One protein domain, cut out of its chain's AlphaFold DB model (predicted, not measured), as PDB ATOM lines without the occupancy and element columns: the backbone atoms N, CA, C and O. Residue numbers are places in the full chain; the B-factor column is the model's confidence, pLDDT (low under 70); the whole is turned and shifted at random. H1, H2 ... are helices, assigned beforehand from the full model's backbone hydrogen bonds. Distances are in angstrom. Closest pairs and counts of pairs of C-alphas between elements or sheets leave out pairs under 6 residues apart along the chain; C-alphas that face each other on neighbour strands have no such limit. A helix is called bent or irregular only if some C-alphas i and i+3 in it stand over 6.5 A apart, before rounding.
ATOM      1  N   PHE A  11      -5.522 -41.574 -23.071       56.53
ATOM      2  CA  PHE A  11      -5.583 -40.307 -23.814       56.53
ATOM      3  C   PHE A  11      -4.807 -40.353 -25.133       56.53
ATOM      4  O   PHE A  11      -5.244 -39.798 -26.136       56.53
ATOM      5  N   LYS A  12      -3.649 -41.024 -25.143       57.28
ATOM      6  CA  LYS A  12      -2.816 -41.159 -26.340       57.28
ATOM      7  C   LYS A  12      -3.471 -42.061 -27.388       57.28
ATOM      8  O   LYS A  12      -3.442 -41.710 -28.560       57.28
ATOM      9  N   ILE A  13      -4.082 -43.174 -26.978       61.44
ATOM     10  CA  ILE A  13      -4.832 -44.069 -27.875       61.44
ATOM     11  C   ILE A  13      -6.043 -43.340 -28.467       61.44
ATOM     12  O   ILE A  13      -6.244 -43.379 -29.675       61.44
ATOM     13  N   PHE A  14      -6.792 -42.600 -27.649       61.81
ATOM     14  CA  PHE A  14      -7.937 -41.826 -28.127       61.81
ATOM     15  C   PHE A  14      -7.533 -40.684 -29.067       61.81
ATOM     16  O   PHE A  14      -8.151 -40.530 -30.114       61.81
ATOM     17  N   ASN A  15      -6.453 -39.950 -28.780       55.78
ATOM     18  CA  ASN A  15      -5.915 -38.946 -29.713       55.78
ATOM     19  C   ASN A  15      -5.426 -39.551 -31.038       55.78
ATOM     20  O   ASN A  15      -5.407 -38.864 -32.054       55.78
ATOM     21  N   ILE A  16      -4.995 -40.816 -31.039       59.06
ATOM     22  CA  ILE A  16      -4.615 -41.526 -32.266       59.06
ATOM     23  C   ILE A  16      -5.858 -41.983 -33.043       59.06
ATOM     24  O   ILE A  16      -5.821 -41.975 -34.269       59.06
ATOM     25  N   LEU A  17      -6.941 -42.361 -32.356       56.50
ATOM     26  CA  LEU A  17      -8.207 -42.771 -32.977       56.50
ATOM     27  C   LEU A  17      -8.992 -41.583 -33.556       56.50
ATOM     28  O   LEU A  17      -9.567 -41.707 -34.630       56.50
ATOM     29  N   PHE A  18      -8.969 -40.423 -32.898       60.41
ATOM     30  CA  PHE A  18      -9.633 -39.191 -33.350       60.41
ATOM     31  C   PHE A  18      -8.695 -38.290 -34.173       60.41
ATOM     32  O   PHE A  18      -8.630 -37.082 -33.966       60.41
ATOM     33  N   ARG A  19      -7.904 -38.901 -35.063       53.09
ATOM     34  CA  ARG A  19      -6.846 -38.239 -35.849       53.09
ATOM     35  C   ARG A  19      -7.369 -37.274 -36.919       53.09
ATOM     36  O   ARG A  19      -6.623 -36.390 -37.328       53.09
ATOM     37  N   ASP A  20      -8.618 -37.458 -37.332       53.28
ATOM     38  CA  ASP A  20      -9.394 -36.514 -38.137       53.28
ATOM     39  C   ASP A  20     -10.294 -35.697 -37.201       53.28
ATOM     40  O   ASP A  20     -10.567 -36.157 -36.095       53.28
ATOM     41  N   GLU A  21     -10.733 -34.503 -37.615       59.00
ATOM     42  CA  GLU A  21     -11.547 -33.526 -36.859       59.00
ATOM     43  C   GLU A  21     -12.918 -34.068 -36.392       59.00
ATOM     44  O   GLU A  21     -13.979 -33.539 -36.718       59.00
ATOM     45  N   VAL A  22     -12.936 -35.151 -35.624       64.56
ATOM     46  CA  VAL A  22     -14.136 -35.659 -34.984       64.56
ATOM     47  C   VAL A  22     -14.462 -34.679 -33.876       64.56
ATOM     48  O   VAL A  22     -13.769 -34.605 -32.858       64.56
ATOM     49  N   ASP A  23     -15.536 -33.919 -34.073       85.88
ATOM     50  CA  ASP A  23     -16.137 -33.165 -32.989       85.88
ATOM     51  C   ASP A  23     -16.634 -34.166 -31.937       85.88
ATOM     52  O   ASP A  23     -17.699 -34.773 -32.058       85.88
ATOM     53  N   ILE A  24     -15.818 -34.363 -30.900       87.00
ATOM     54  CA  ILE A  24     -16.078 -35.301 -29.804       87.00
ATOM     55  C   ILE A  24     -17.435 -35.007 -29.154       87.00
ATOM     56  O   ILE A  24     -18.121 -35.934 -28.726       87.00
ATOM     57  N   LEU A  25     -17.847 -33.735 -29.086       90.44
ATOM     58  CA  LEU A  25     -19.155 -33.380 -28.544       90.44
ATOM     59  C   LEU A  25     -20.277 -33.911 -29.436       90.44
ATOM     60  O   LEU A  25     -21.242 -34.472 -28.922       90.44
ATOM     61  N   GLU A  26     -20.147 -33.755 -30.748       91.62
ATOM     62  CA  GLU A  26     -21.137 -34.243 -31.703       91.62
ATOM     63  C   GLU A  26     -21.192 -35.774 -31.732       91.62
ATOM     64  O   GLU A  26     -22.276 -36.356 -31.692       91.62
ATOM     65  N   PHE A  27     -20.034 -36.436 -31.671       92.25
ATOM     66  CA  PHE A  27     -19.964 -37.883 -31.477       92.25
ATOM     67  C   PHE A  27     -20.732 -38.321 -30.223       92.25
ATOM     68  O   PHE A  27     -21.589 -39.196 -30.313       92.25
ATOM     69  N   MET A  28     -20.487 -37.691 -29.067       94.81
ATOM     70  CA  MET A  28     -21.175 -38.043 -27.818       94.81
ATOM     71  C   MET A  28     -22.683 -37.803 -27.893       94.81
ATOM     72  O   MET A  28     -23.453 -38.629 -27.413       94.81
ATOM     73  N   LYS A  29     -23.131 -36.706 -28.517       95.12
ATOM     74  CA  LYS A  29     -24.564 -36.439 -28.713       95.12
ATOM     75  C   LYS A  29     -25.232 -37.534 -29.541       95.12
ATOM     76  O   LYS A  29     -26.288 -38.013 -29.137       95.12
ATOM     77  N   ASN A  30     -24.616 -37.928 -30.653       95.50
ATOM     78  CA  ASN A  30     -25.148 -38.962 -31.540       95.50
ATOM     79  C   ASN A  30     -25.098 -40.346 -30.888       95.50
ATOM     80  O   ASN A  30     -26.061 -41.102 -30.964       95.50
ATOM     81  N   TYR A  31     -24.015 -40.648 -30.178       95.38
ATOM     82  CA  TYR A  31     -23.860 -41.903 -29.453       95.38
ATOM     83  C   TYR A  31     -24.886 -42.055 -28.324       95.38
ATOM     84  O   TYR A  31     -25.489 -43.119 -28.174       95.38
ATOM     85  N   LEU A  32     -25.131 -40.980 -27.567       97.00
ATOM     86  CA  LEU A  32     -26.160 -40.948 -26.531       97.00
ATOM     87  C   LEU A  32     -27.566 -41.057 -27.125       97.00
ATOM     88  O   LEU A  32     -28.399 -41.768 -26.573       97.00
ATOM     89  N   GLN A  33     -27.825 -40.375 -28.247       97.56
ATOM     90  CA  GLN A  33     -29.113 -40.451 -28.938       97.56
ATOM     91  C   GLN A  33     -29.418 -41.876 -29.403       97.56
ATOM     92  O   GLN A  33     -30.507 -42.368 -29.146       97.56
ATOM     93  N   ASP A  34     -28.444 -42.568 -29.993       97.00
ATOM     94  CA  ASP A  34     -28.608 -43.976 -30.356       97.00
ATOM     95  C   ASP A  34     -28.887 -44.855 -29.122       97.00
ATOM     96  O   ASP A  34     -29.723 -45.756 -29.172       97.00
ATOM     97  N   GLY A  35     -28.244 -44.551 -27.988       96.88
ATOM     98  CA  GLY A  35     -28.556 -45.175 -26.703       96.88
ATOM     99  C   GLY A  35     -30.019 -44.996 -26.298       96.88
ATOM    100  O   GLY A  35     -30.659 -45.964 -25.898       96.88
ATOM    101  N   VAL A  36     -30.572 -43.792 -26.456       97.44
ATOM    102  CA  VAL A  36     -31.991 -43.507 -26.187       97.44
ATOM    103  C   VAL A  36     -32.903 -44.257 -27.159       97.44
ATOM    104  O   VAL A  36     -33.824 -44.947 -26.721       97.44
ATOM    105  N   ASP A  37     -32.626 -44.178 -28.460       97.62
ATOM    106  CA  ASP A  37     -33.459 -44.775 -29.512       97.62
ATOM    107  C   ASP A  37     -33.543 -46.306 -29.375       97.62
ATOM    108  O   ASP A  37     -34.584 -46.908 -29.644       97.62
ATOM    109  N   ASN A  38     -32.467 -46.930 -28.888       97.62
ATOM    110  CA  ASN A  38     -32.371 -48.375 -28.679       97.62
ATOM    111  C   ASN A  38     -32.558 -48.811 -27.217       97.62
ATOM    112  O   ASN A  38     -32.390 -49.995 -26.923       97.62
ATOM    113  N   LYS A  39     -32.882 -47.886 -26.301       97.69
ATOM    114  CA  LYS A  39     -32.994 -48.137 -24.849       97.69
ATOM    115  C   LYS A  39     -31.792 -48.893 -24.270       97.69
ATOM    116  O   LYS A  39     -31.933 -49.852 -23.516       97.69
ATOM    117  N   ASN A  40     -30.595 -48.482 -24.668       97.31
ATOM    118  CA  ASN A  40     -29.342 -49.112 -24.289       97.31
ATOM    119  C   ASN A  40     -28.674 -48.323 -23.148       97.31
ATOM    120  O   ASN A  40     -28.075 -47.269 -23.378       97.31
ATOM    121  N   GLY A  41     -28.775 -48.851 -21.924       94.56
ATOM    122  CA  GLY A  41     -28.185 -48.255 -20.719       94.56
ATOM    123  C   GLY A  41     -26.655 -48.160 -20.753       94.56
ATOM    124  O   GLY A  41     -26.110 -47.135 -20.344       94.56
ATOM    125  N   ASP A  42     -25.967 -49.149 -21.327       94.75
ATOM    126  CA  ASP A  42     -24.496 -49.177 -21.413       94.75
ATOM    127  C   ASP A  42     -23.950 -47.999 -22.234       94.75
ATOM    128  O   ASP A  42     -22.878 -47.450 -21.955       94.75
ATOM    129  N   ARG A  43     -24.699 -47.567 -23.259       95.19
ATOM    130  CA  ARG A  43     -24.346 -46.380 -24.053       95.19
ATOM    131  C   ARG A  43     -24.510 -45.087 -23.264       95.19
ATOM    132  O   ARG A  43     -23.716 -44.165 -23.458       95.19
ATOM    133  N   VAL A  44     -25.501 -45.015 -22.372       96.44
ATOM    134  CA  VAL A  44     -25.679 -43.877 -21.459       96.44
ATOM    135  C   VAL A  44     -24.494 -43.795 -20.498       96.44
ATOM    136  O   VAL A  44     -23.859 -42.742 -20.421       96.44
ATOM    137  N   GLU A  45     -24.139 -44.908 -19.851       95.56
ATOM    138  CA  GLU A  45     -22.984 -45.003 -18.944       95.56
ATOM    139  C   GLU A  45     -21.678 -44.617 -19.652       95.56
ATOM    140  O   GLU A  45     -20.932 -43.739 -19.213       95.56
ATOM    141  N   SER A  46     -21.435 -45.206 -20.823       94.19
ATOM    142  CA  SER A  46     -20.255 -44.904 -21.636       94.19
ATOM    143  C   SER A  46     -20.192 -43.420 -22.005       94.19
ATOM    144  O   SER A  46     -19.124 -42.809 -21.943       94.19
ATOM    145  N   CYS A  47     -21.328 -42.804 -22.348       95.62
ATOM    146  CA  CYS A  47     -21.385 -41.377 -22.647       95.62
ATOM    147  C   CYS A  47     -21.089 -40.509 -21.414       95.62
ATOM    148  O   CYS A  47     -20.364 -39.524 -21.546       95.62
ATOM    149  N   ILE A  48     -21.583 -40.886 -20.229       94.38
ATOM    150  CA  ILE A  48     -21.277 -40.227 -18.949       94.38
ATOM    151  C   ILE A  48     -19.767 -40.263 -18.672       94.38
ATOM    152  O   ILE A  48     -19.150 -39.233 -18.379       94.38
ATOM    153  N   ILE A  49     -19.133 -41.426 -18.836       92.12
ATOM    154  CA  ILE A  49     -17.684 -41.586 -18.643       92.12
ATOM    155  C   ILE A  49     -16.909 -40.722 -19.646       92.12
ATOM    156  O   ILE A  49     -15.991 -39.987 -19.261       92.12
ATOM    157  N   LEU A  50     -17.291 -40.756 -20.927       91.88
ATOM    158  CA  LEU A  50     -16.649 -39.968 -21.982       91.88
ATOM    159  C   LEU A  50     -16.798 -38.462 -21.736       91.88
ATOM    160  O   LEU A  50     -15.808 -37.727 -21.799       91.88
ATOM    161  N   SER A  51     -17.993 -37.980 -21.390       92.19
ATOM    162  CA  SER A  51     -18.204 -36.557 -21.116       92.19
ATOM    163  C   SER A  51     -17.436 -36.092 -19.879       92.19
ATOM    164  O   SER A  51     -17.028 -34.927 -19.833       92.19
ATOM    165  N   SER A  52     -17.153 -36.993 -18.933       88.31
ATOM    166  CA  SER A  52     -16.242 -36.751 -17.806       88.31
ATOM    167  C   SER A  52     -14.801 -36.600 -18.252       88.31
ATOM    168  O   SER A  52     -14.160 -35.578 -17.986       88.31
ATOM    169  N   LEU A  53     -14.313 -37.584 -19.006       89.19
ATOM    170  CA  LEU A  53     -12.942 -37.628 -19.499       89.19
ATOM    171  C   LEU A  53     -12.605 -36.394 -20.347       89.19
ATOM    172  O   LEU A  53     -11.524 -35.818 -20.209       89.19
ATOM    173  N   PHE A  54     -13.549 -35.955 -21.181       88.50
ATOM    174  CA  PHE A  54     -13.382 -34.808 -22.075       88.50
ATOM    175  C   PHE A  54     -13.870 -33.476 -21.489       88.50
ATOM    176  O   PHE A  54     -13.814 -32.453 -22.178       88.50
ATOM    177  N   LYS A  55     -14.323 -33.455 -20.225       89.38
ATOM    178  CA  LYS A  55     -14.853 -32.262 -19.537       89.38
ATOM    179  C   LYS A  55     -15.988 -31.573 -20.311       89.38
ATOM    180  O   LYS A  55     -16.038 -30.347 -20.410       89.38
ATOM    181  N   LYS A  56     -16.890 -32.363 -20.893       91.38
ATOM    182  CA  LYS A  56     -18.037 -31.905 -21.699       91.38
ATOM    183  C   LYS A  56     -19.390 -32.077 -21.003       91.38
ATOM    184  O   LYS A  56     -20.394 -31.691 -21.589       91.38
ATOM    185  N   HIS A  57     -19.427 -32.592 -19.769       87.56
ATOM    186  CA  HIS A  57     -20.655 -32.793 -18.974       87.56
ATOM    187  C   HIS A  57     -21.637 -31.622 -19.027       87.56
ATOM    188  O   HIS A  57     -22.812 -31.820 -19.318       87.56
ATOM    189  N   GLN A  58     -21.148 -30.395 -18.834       89.19
ATOM    190  CA  GLN A  58     -21.989 -29.198 -18.852       89.19
ATOM    191  C   GLN A  58     -22.731 -29.004 -20.185       89.19
ATOM    192  O   GLN A  58     -23.877 -28.563 -20.194       89.19
ATOM    193  N   LEU A  59     -22.112 -29.364 -21.312       92.31
ATOM    194  CA  LEU A  59     -22.710 -29.250 -22.648       92.31
ATOM    195  C   LEU A  59     -23.704 -30.383 -22.956       92.31
ATOM    196  O   LEU A  59     -24.412 -30.317 -23.958       92.31
ATOM    197  N   MET A  60     -23.750 -31.414 -22.110       93.62
ATOM    198  CA  MET A  60     -24.626 -32.582 -22.240       93.62
ATOM    199  C   MET A  60     -25.810 -32.551 -21.261       93.62
ATOM    200  O   MET A  60     -26.701 -33.392 -21.359       93.62
ATOM    201  N   LEU A  61     -25.856 -31.571 -20.348       91.75
ATOM    202  CA  LEU A  61     -26.821 -31.502 -19.244       91.75
ATOM    203  C   LEU A  61     -28.277 -31.662 -19.673       91.75
ATOM    204  O   LEU A  61     -29.016 -32.404 -19.035       91.75
ATOM    205  N   ASP A  62     -28.702 -30.987 -20.739       91.31
ATOM    206  CA  ASP A  62     -30.103 -31.055 -21.165       91.31
ATOM    207  C   ASP A  62     -30.478 -32.443 -21.695       91.31
ATOM    208  O   ASP A  62     -31.598 -32.905 -21.480       91.31
ATOM    209  N   ARG A  63     -29.525 -33.170 -22.294       94.69
ATOM    210  CA  ARG A  63     -29.734 -34.570 -22.683       94.69
ATOM    211  C   ARG A  63     -29.825 -35.471 -21.457       94.69
ATOM    212  O   ARG A  63     -30.730 -36.295 -21.385       94.69
ATOM    213  N   TYR A  64     -28.957 -35.269 -20.467       94.06
ATOM    214  CA  TYR A  64     -29.006 -36.029 -19.218       94.06
ATOM    215  C   TYR A  64     -30.294 -35.792 -18.430       94.06
ATOM    216  O   TYR A  64     -30.871 -36.743 -17.920       94.06
ATOM    217  N   LYS A  65     -30.816 -34.562 -18.403       91.94
ATOM    218  CA  LYS A  65     -32.127 -34.262 -17.808       91.94
ATOM    219  C   LYS A  65     -33.257 -35.057 -18.460       91.94
ATOM    220  O   LYS A  65     -34.100 -35.584 -17.744       91.94
ATOM    221  N   ASN A  66     -33.270 -35.157 -19.789       92.62
ATOM    222  CA  ASN A  66     -34.291 -35.937 -20.491       92.62
ATOM    223  C   ASN A  66     -34.199 -37.425 -20.142       92.62
ATOM    224  O   ASN A  66     -35.220 -38.060 -19.916       92.62
ATOM    225  N   ILE A  67     -32.977 -37.946 -20.047       95.19
ATOM    226  CA  ILE A  67     -32.712 -39.353 -19.736       95.19
ATOM    227  C   ILE A  67     -33.012 -39.672 -18.266       95.19
ATOM    228  O   ILE A  67     -33.542 -40.730 -17.982       95.19
ATOM    229  N   LEU A  68     -32.775 -38.749 -17.327       93.31
ATOM    230  CA  LEU A  68     -32.968 -38.967 -15.883       93.31
ATOM    231  C   LEU A  68     -34.324 -39.599 -15.520       93.31
ATOM    232  O   LEU A  68     -34.423 -40.363 -14.562       93.31
ATOM    233  N   LEU A  69     -35.376 -39.241 -16.254       93.25
ATOM    234  CA  LEU A  69     -36.745 -39.672 -15.980       93.25
ATOM    235  C   LEU A  69     -37.139 -40.959 -16.705       93.25
ATOM    236  O   LEU A  69     -38.291 -41.372 -16.607       93.25
ATOM    237  N   GLU A  70     -36.214 -41.585 -17.417       94.44
ATOM    238  CA  GLU A  70     -36.445 -42.820 -18.145       94.44
ATOM    239  C   GLU A  70     -36.196 -44.046 -17.257       94.44
ATOM    240  O   GLU A  70     -35.380 -44.021 -16.334       94.44
ATOM    241  N   ASN A  71     -36.930 -45.127 -17.531       93.25
ATOM    242  CA  ASN A  71     -36.980 -46.328 -16.691       93.25
ATOM    243  C   ASN A  71     -36.298 -47.556 -17.316       93.25
ATOM    244  O   ASN A  71     -36.515 -48.678 -16.868       93.25
ATOM    245  N   TRP A  72     -35.530 -47.359 -18.386       94.81
ATOM    246  CA  TRP A  72     -34.863 -48.435 -19.129       94.81
ATOM    247  C   TRP A  72     -33.347 -48.492 -18.888       94.81
ATOM    248  O   TRP A  72     -32.659 -49.293 -19.512       94.81
ATOM    249  N   HIS A  73     -32.822 -47.659 -17.989       93.75
ATOM    250  CA  HIS A  73     -31.423 -47.664 -17.561       93.75
ATOM    251  C   HIS A  73     -31.321 -47.416 -16.054       93.75
ATOM    252  O   HIS A  73     -32.253 -46.898 -15.444       93.75
ATOM    253  N   GLU A  74     -30.141 -47.674 -15.490       91.69
ATOM    254  CA  GLU A  74     -29.875 -47.562 -14.046       91.69
ATOM    255  C   GLU A  74     -28.956 -46.373 -13.682       91.69
ATOM    256  O   GLU A  74     -28.586 -46.168 -12.533       91.69
ATOM    257  N   GLN A  75     -28.627 -45.532 -14.667       91.94
ATOM    258  CA  GLN A  75     -27.677 -44.412 -14.557       91.94
ATOM    259  C   GLN A  75     -28.204 -43.156 -13.819       91.94
ATOM    260  O   GLN A  75     -27.632 -42.072 -13.948       91.94
ATOM    261  N   GLN A  76     -29.324 -43.233 -13.088       90.69
ATOM    262  CA  GLN A  76     -29.949 -42.051 -12.474       90.69
ATOM    263  C   GLN A  76     -29.047 -41.402 -11.420       90.69
ATOM    264  O   GLN A  76     -29.051 -40.178 -11.325       90.69
ATOM    265  N   GLU A  77     -28.269 -42.173 -10.652       84.88
ATOM    266  CA  GLU A  77     -27.360 -41.602  -9.647       84.88
ATOM    267  C   GLU A  77     -26.253 -40.755 -10.290       84.88
ATOM    268  O   GLU A  77     -26.077 -39.593  -9.921       84.88
ATOM    269  N   ASP A  78     -25.583 -41.277 -11.316       88.25
ATOM    270  CA  ASP A  78     -24.538 -40.534 -12.022       88.25
ATOM    271  C   ASP A  78     -25.089 -39.276 -12.702       88.25
ATOM    272  O   ASP A  78     -24.484 -38.199 -12.649       88.25
ATOM    273  N   ILE A  79     -26.276 -39.378 -13.306       91.81
ATOM    274  CA  ILE A  79     -26.949 -38.234 -13.927       91.81
ATOM    275  C   ILE A  79     -27.316 -37.177 -12.879       91.81
ATOM    276  O   ILE A  79     -27.101 -35.983 -13.107       91.81
ATOM    277  N   VAL A  80     -27.851 -37.596 -11.732       87.75
ATOM    278  CA  VAL A  80     -28.144 -36.718 -10.593       87.75
ATOM    279  C   VAL A  80     -26.884 -36.002 -10.122       87.75
ATOM    280  O   VAL A  80     -26.948 -34.804  -9.848       87.75
ATOM    281  N   ASP A  81     -25.752 -36.696 -10.052       85.12
ATOM    282  CA  ASP A  81     -24.491 -36.129  -9.579       85.12
ATOM    283  C   ASP A  81     -23.916 -35.114 -10.561       85.12
ATOM    284  O   ASP A  81     -23.510 -34.022 -10.149       85.12
ATOM    285  N   ILE A  82     -23.980 -35.401 -11.863       88.25
ATOM    286  CA  ILE A  82     -23.620 -34.441 -12.915       88.25
ATOM    287  C   ILE A  82     -24.520 -33.208 -12.847       88.25
ATOM    288  O   ILE A  82     -24.029 -32.074 -12.878       88.25
ATOM    289  N   ILE A  83     -25.837 -33.416 -12.756       87.88
ATOM    290  CA  ILE A  83     -26.796 -32.323 -12.635       87.88
ATOM    291  C   ILE A  83     -26.455 -31.525 -11.383       87.88
ATOM    292  O   ILE A  83     -26.229 -30.328 -11.506       87.88
ATOM    293  N   GLY A  84     -26.342 -32.149 -10.211       82.31
ATOM    294  CA  GLY A  84     -26.043 -31.500  -8.933       82.31
ATOM    295  C   GLY A  84     -24.743 -30.696  -8.944       82.31
ATOM    296  O   GLY A  84     -24.735 -29.557  -8.480       82.31
ATOM    297  N   TYR A  85     -23.676 -31.230  -9.544       82.62
ATOM    298  CA  TYR A  85     -22.384 -30.550  -9.674       82.62
ATOM    299  C   TYR A  85     -22.459 -29.274 -10.529       82.62
ATOM    300  O   TYR A  85     -21.766 -28.296 -10.253       82.62
ATOM    301  N   HIS A  86     -23.315 -29.262 -11.552       79.62
ATOM    302  CA  HIS A  86     -23.484 -28.125 -12.458       79.62
ATOM    303  C   HIS A  86     -24.755 -27.296 -12.195       79.62
ATOM    304  O   HIS A  86     -25.063 -26.381 -12.966       79.62
ATOM    305  N   SER A  87     -25.526 -27.617 -11.154       65.00
ATOM    306  CA  SER A  87     -26.893 -27.115 -11.002       65.00
ATOM    307  C   SER A  87     -26.998 -25.690 -10.486       65.00
ATOM    308  O   SER A  87     -26.241 -25.221  -9.642       65.00
ATOM    309  N   ASN A  88     -28.067 -25.055 -10.955       63.94
ATOM    310  CA  ASN A  88     -28.720 -23.886 -10.387       63.94
ATOM    311  C   ASN A  88     -30.160 -24.284  -9.977       63.94
ATOM    312  O   ASN A  88     -30.584 -25.420 -10.205       63.94
ATOM    313  N   MET A  89     -30.936 -23.369  -9.384       64.06
ATOM    314  CA  MET A  89     -32.300 -23.650  -8.884       64.06
ATOM    315  C   MET A  89     -33.259 -24.279  -9.921       64.06
ATOM    316  O   MET A  89     -34.228 -24.929  -9.536       64.06
ATOM    317  N   ILE A  90     -32.985 -24.140 -11.224       68.50
ATOM    318  CA  ILE A  90     -33.823 -24.649 -12.324       68.50
ATOM    319  C   ILE A  90     -33.819 -26.187 -12.379       68.50
ATOM    320  O   ILE A  90     -34.762 -26.785 -12.890       68.50
ATOM    321  N   SER A  91     -32.800 -26.849 -11.824       76.00
ATOM    322  CA  SER A  91     -32.729 -28.317 -11.800       76.00
ATOM    323  C   SER A  91     -33.576 -28.962 -10.694       76.00
ATOM    324  O   SER A  91     -33.828 -30.161 -10.746       76.00
ATOM    325  N   ILE A  92     -34.045 -28.207  -9.696       78.75
ATOM    326  CA  ILE A  92     -34.771 -28.771  -8.541       78.75
ATOM    327  C   ILE A  92     -36.053 -29.530  -8.950       78.75
ATOM    328  O   ILE A  92     -36.240 -30.652  -8.477       78.75
ATOM    329  N   PRO A  93     -36.922 -29.010  -9.842       85.75
ATOM    330  CA  PRO A  93     -38.166 -29.695 -10.193       85.75
ATOM    331  C   PRO A  93     -37.960 -31.068 -10.840       85.75
ATOM    332  O   PRO A  93     -38.706 -32.002 -10.550       85.75
ATOM    333  N   ILE A  94     -36.944 -31.215 -11.698       85.62
ATOM    334  CA  ILE A  94     -36.688 -32.494 -12.372       85.62
ATOM    335  C   ILE A  94     -36.099 -33.538 -11.418       85.62
ATOM    336  O   ILE A  94     -36.440 -34.715 -11.507       85.62
ATOM    337  N   LEU A  95     -35.291 -33.097 -10.451       84.44
ATOM    338  CA  LEU A  95     -34.756 -33.940  -9.383       84.44
ATOM    339  C   LEU A  95     -35.866 -34.458  -8.454       84.44
ATOM    340  O   LEU A  95     -35.882 -35.643  -8.128       84.44
ATOM    341  N   ILE A  96     -36.829 -33.603  -8.085       83.62
ATOM    342  CA  ILE A  96     -38.020 -34.019  -7.321       83.62
ATOM    343  C   ILE A  96     -38.824 -35.052  -8.116       83.62
ATOM    344  O   ILE A  96     -39.141 -36.115  -7.590       83.62
ATOM    345  N   LYS A  97     -39.078 -34.790  -9.404       87.75
ATOM    346  CA  LYS A  97     -39.810 -35.731 -10.259       87.75
ATOM    347  C   LYS A  97     -39.111 -37.090 -10.365       87.75
ATOM    348  O   LYS A  97     -39.787 -38.109 -10.321       87.75
ATOM    349  N   CYS A  98     -37.780 -37.123 -10.475       85.75
ATOM    350  CA  CYS A  98     -37.020 -38.376 -10.467       85.75
ATOM    351  C   CYS A  98     -37.207 -39.154  -9.155       85.75
ATOM    352  O   CYS A  98     -37.345 -40.374  -9.177       85.75
ATOM    353  N   LEU A  99     -37.241 -38.454  -8.019       82.25
ATOM    354  CA  LEU A  99     -37.464 -39.062  -6.707       82.25
ATOM    355  C   LEU A  99     -38.831 -39.750  -6.613       82.25
ATOM    356  O   LEU A  99     -38.951 -40.837  -6.048       82.25
ATOM    357  N   ASP A 100     -39.852 -39.111  -7.180       85.69
ATOM    358  CA  ASP A 100     -41.232 -39.595  -7.148       85.69
ATOM    359  C   ASP A 100     -41.442 -40.861  -7.992       85.69
ATOM    360  O   ASP A 100     -42.380 -41.616  -7.724       85.69
ATOM    361  N   LEU A 101     -40.566 -41.128  -8.970       84.06
ATOM    362  CA  LEU A 101     -40.636 -42.319  -9.827       84.06
ATOM    363  C   LEU A 101     -40.257 -43.613  -9.097       84.06
ATOM    364  O   LEU A 101     -40.660 -44.680  -9.549       84.06
ATOM    365  N   LYS A 102     -39.549 -43.525  -7.958       78.25
ATOM    366  CA  LYS A 102     -39.246 -44.656  -7.058       78.25
ATOM    367  C   LYS A 102     -38.743 -45.911  -7.787       78.25
ATOM    368  O   LYS A 102     -39.272 -46.997  -7.569       78.25
ATOM    369  N   TYR A 103     -37.747 -45.766  -8.658       78.69
ATOM    370  CA  TYR A 103     -37.182 -46.923  -9.347       78.69
ATOM    371  C   TYR A 103     -36.614 -47.947  -8.364       78.69
ATOM    372  O   TYR A 103     -35.918 -47.575  -7.418       78.69
ATOM    373  N   ASP A 104     -36.889 -49.229  -8.612       77.81
ATOM    374  CA  ASP A 104     -36.539 -50.319  -7.698       77.81
ATOM    375  C   ASP A 104     -35.030 -50.364  -7.421       77.81
ATOM    376  O   ASP A 104     -34.620 -50.472  -6.268       77.81
ATOM    377  N   TRP A 105     -34.190 -50.174  -8.445       74.31
ATOM    378  CA  TRP A 105     -32.729 -50.139  -8.295       74.31
ATOM    379  C   TRP A 105     -32.216 -48.950  -7.473       74.31
ATOM    380  O   TRP A 105     -31.130 -49.029  -6.909       74.31
ATOM    381  N   LEU A 106     -33.006 -47.881  -7.315       67.25
ATOM    382  CA  LEU A 106     -32.676 -46.768  -6.415       67.25
ATOM    383  C   LEU A 106     -33.052 -47.063  -4.956       67.25
ATOM    384  O   LEU A 106     -32.564 -46.393  -4.051       67.25
ATOM    385  N   ALA A 107     -33.924 -48.047  -4.712       62.66
ATOM    386  CA  ALA A 107     -34.302 -48.491  -3.371       62.66
ATOM    387  C   ALA A 107     -33.366 -49.578  -2.816       62.66
ATOM    388  O   ALA A 107     -33.359 -49.812  -1.609       62.66
ATOM    389  N   ILE A 108     -32.598 -50.245  -3.688       53.19
ATOM    390  CA  ILE A 108     -31.717 -51.369  -3.333       53.19
ATOM    391  C   ILE A 108     -30.464 -50.906  -2.578       53.19
ATOM    392  O   ILE A 108     -29.852 -51.716  -1.883       53.19
ATOM    393  N   ASP A 109     -30.111 -49.619  -2.639       49.22
ATOM    394  CA  ASP A 109     -28.865 -49.137  -2.058       49.22
ATOM    395  C   ASP A 109     -29.070 -48.200  -0.851       49.22
ATOM    396  O   ASP A 109     -29.475 -47.044  -0.979       49.22
ATOM    397  N   ASP A 110     -28.709 -48.658   0.354       48.31
ATOM    398  CA  ASP A 110     -28.544 -47.794   1.541       48.31
ATOM    399  C   ASP A 110     -27.435 -46.725   1.334       48.31
ATOM    400  O   ASP A 110     -27.302 -45.761   2.117       48.31
ATOM    401  N   PHE A 111     -26.645 -46.856   0.258       47.28
ATOM    402  CA  PHE A 111     -25.702 -45.851  -0.228       47.28
ATOM    403  C   PHE A 111     -26.333 -44.768  -1.107       47.28
ATOM    404  O   PHE A 111     -25.630 -43.810  -1.427       47.28
ATOM    405  N   TYR A 112     -27.642 -44.816  -1.392       49.75
ATOM    406  CA  TYR A 112     -28.314 -43.803  -2.206       49.75
ATOM    407  C   TYR A 112     -28.193 -42.406  -1.572       49.75
ATOM    408  O   TYR A 112     -28.885 -42.013  -0.619       49.75
ATOM    409  N   SER A 113     -27.243 -41.631  -2.095       54.22
ATOM    410  CA  SER A 113     -26.841 -40.334  -1.553       54.22
ATOM    411  C   SER A 113     -27.855 -39.234  -1.873       54.22
ATOM    412  O   SER A 113     -27.865 -38.187  -1.225       54.22
ATOM    413  N   PHE A 114     -28.758 -39.471  -2.822       51.19
ATOM    414  CA  PHE A 114     -29.703 -38.476  -3.316       51.19
ATOM    415  C   PHE A 114     -30.783 -38.097  -2.291       51.19
ATOM    416  O   PHE A 114     -31.001 -36.909  -2.031       51.19
ATOM    417  N   HIS A 115     -31.383 -39.077  -1.600       51.41
ATOM    418  CA  HIS A 115     -32.293 -38.797  -0.479       51.41
ATOM    419  C   HIS A 115     -31.598 -37.999   0.638       51.41
ATOM    420  O   HIS A 115     -32.230 -37.156   1.278       51.41
ATOM    421  N   LYS A 116     -30.294 -38.230   0.864       52.62
ATOM    422  CA  LYS A 116     -29.477 -37.487   1.840       52.62
ATOM    423  C   LYS A 116     -29.148 -36.066   1.346       52.62
ATOM    424  O   LYS A 116     -29.248 -35.128   2.133       52.62
ATOM    425  N   LYS A 117     -28.850 -35.887   0.051       54.66
ATOM    426  CA  LYS A 117     -28.559 -34.591  -0.601       54.66
ATOM    427  C   LYS A 117     -29.756 -33.628  -0.564       54.66
ATOM    428  O   LYS A 117     -29.558 -32.437  -0.359       54.66
ATOM    429  N   ILE A 118     -30.991 -34.131  -0.668       53.78
ATOM    430  CA  ILE A 118     -32.211 -33.302  -0.560       53.78
ATOM    431  C   ILE A 118     -32.570 -32.995   0.907       53.78
ATOM    432  O   ILE A 118     -32.969 -31.876   1.225       53.78
ATOM    433  N   ARG A 119     -32.405 -33.957   1.827       48.75
ATOM    434  CA  ARG A 119     -32.722 -33.776   3.262       48.75
ATOM    435  C   ARG A 119     -31.728 -32.880   4.017       48.75
ATOM    436  O   ARG A 119     -32.039 -32.461   5.126       48.75
ATOM    437  N   GLY A 120     -30.562 -32.590   3.436       45.53
ATOM    438  CA  GLY A 120     -29.545 -31.697   4.003       45.53
ATOM    439  C   GLY A 120     -29.771 -30.198   3.758       45.53
ATOM    440  O   GLY A 120     -28.976 -29.395   4.237       45.53
ATOM    441  N   CYS A 121     -30.821 -29.803   3.029       36.75
ATOM    442  CA  CYS A 121     -31.176 -28.394   2.862       36.75
ATOM    443  C   CYS A 121     -32.020 -27.938   4.072       36.75
ATOM    444  O   CYS A 121     -33.087 -28.522   4.296       36.75
TER     445      CYS A 121
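What this domain is: This is residues 11 to 121 of the 123 residues of an uncharacterized protein of Kingella kingae ATCC 23330 (UniProt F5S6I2). Helices H2 to H6 go back and forth in a double row: H2, H4 and H6 make one layer and run the same way, while H3 and H5 make the other and run back against them. At one end, residues 12 to 23, with most of the small helix H1, stick out from this body; at the other end lie the short helices H7 and H8. The printed part has 111 residues with eight named helices, H1 to H8 in chain order, and no named strand; the class is all helix. It is compact by its radius of gyration of the C-alphas, 15.1 A, yet elongated, spanning 47 by 28 by 23 A.

How they stand to each other: H1, residues 11 to 17, touches no helix. H2, residues 24 to 37, and H3, residues 41 to 53, touch and form a helical hairpin at a shallow tilt of 17 degrees, opposite ways; their closest C-alphas are those of Gly 35 and Arg 43, 5.1 A apart. H4, residues 57 to 68, touches H3 only at the corner, and only just, with 3 pairs of C-alphas within 8 A; the closest are those of Ser 51 and His 57, 5.0 A. H2, H3 and H4 are an up and down bundle, each running against the one before. H2 and H4 are close but not clearly touching, with the closest C-alphas, of Lys 29 and Met 60, 7.5 A apart. H5, residues 76 to 86, forms a hairpin with H4 at a steep tilt of 39 degrees; the C-alphas of Leu 68 and Gln 76 are closest, 5.5 A. H6, residues 89 to 100, forms a hairpin with H5 and only just touches it, with 3 pairs within 8 A, through its residues 91 to 95 alone; the closest are Ile 83 and Ser 91, their C-alphas 7.2 A apart. H7, residues 104 to 107, touches no helix. H8, residues 113 to 119, is near H6 and close but not clearly touching H5, where the closest C-alphas, of Glu 77 and Phe 114, are 7.4 A apart. Every O i to N i+4 pair is within hydrogen-bond range in H1, H2, H3, H5 and H8, but 6 of 8 in H4 and in H6; H7 is too short for such a pair.

Where its parts are: H1 begins at C-alpha 11 (-5.583, -40.307, -23.814). H2 is 19.8 A long, H3 18.6 A, H4 14.1 A, H5 15.4 A and H6 18.4 A. H4 is irregular, with C-alphas 59 and 62 7.8 A apart; H6 is only just so, with C-alphas 90 and 93 7.0 A apart. H8 ends at C-alpha 119 (-32.722, -33.776, 3.262).

The domain as a whole: The C-alphas farthest apart, of Asp 20 and Arg 119, are 47.6 A apart. The printed part has no cut and no long link. Mean pLDDT of the printed part is 80.3; residues 11 to 22, 87 to 90 and 106 to 121 are under 70.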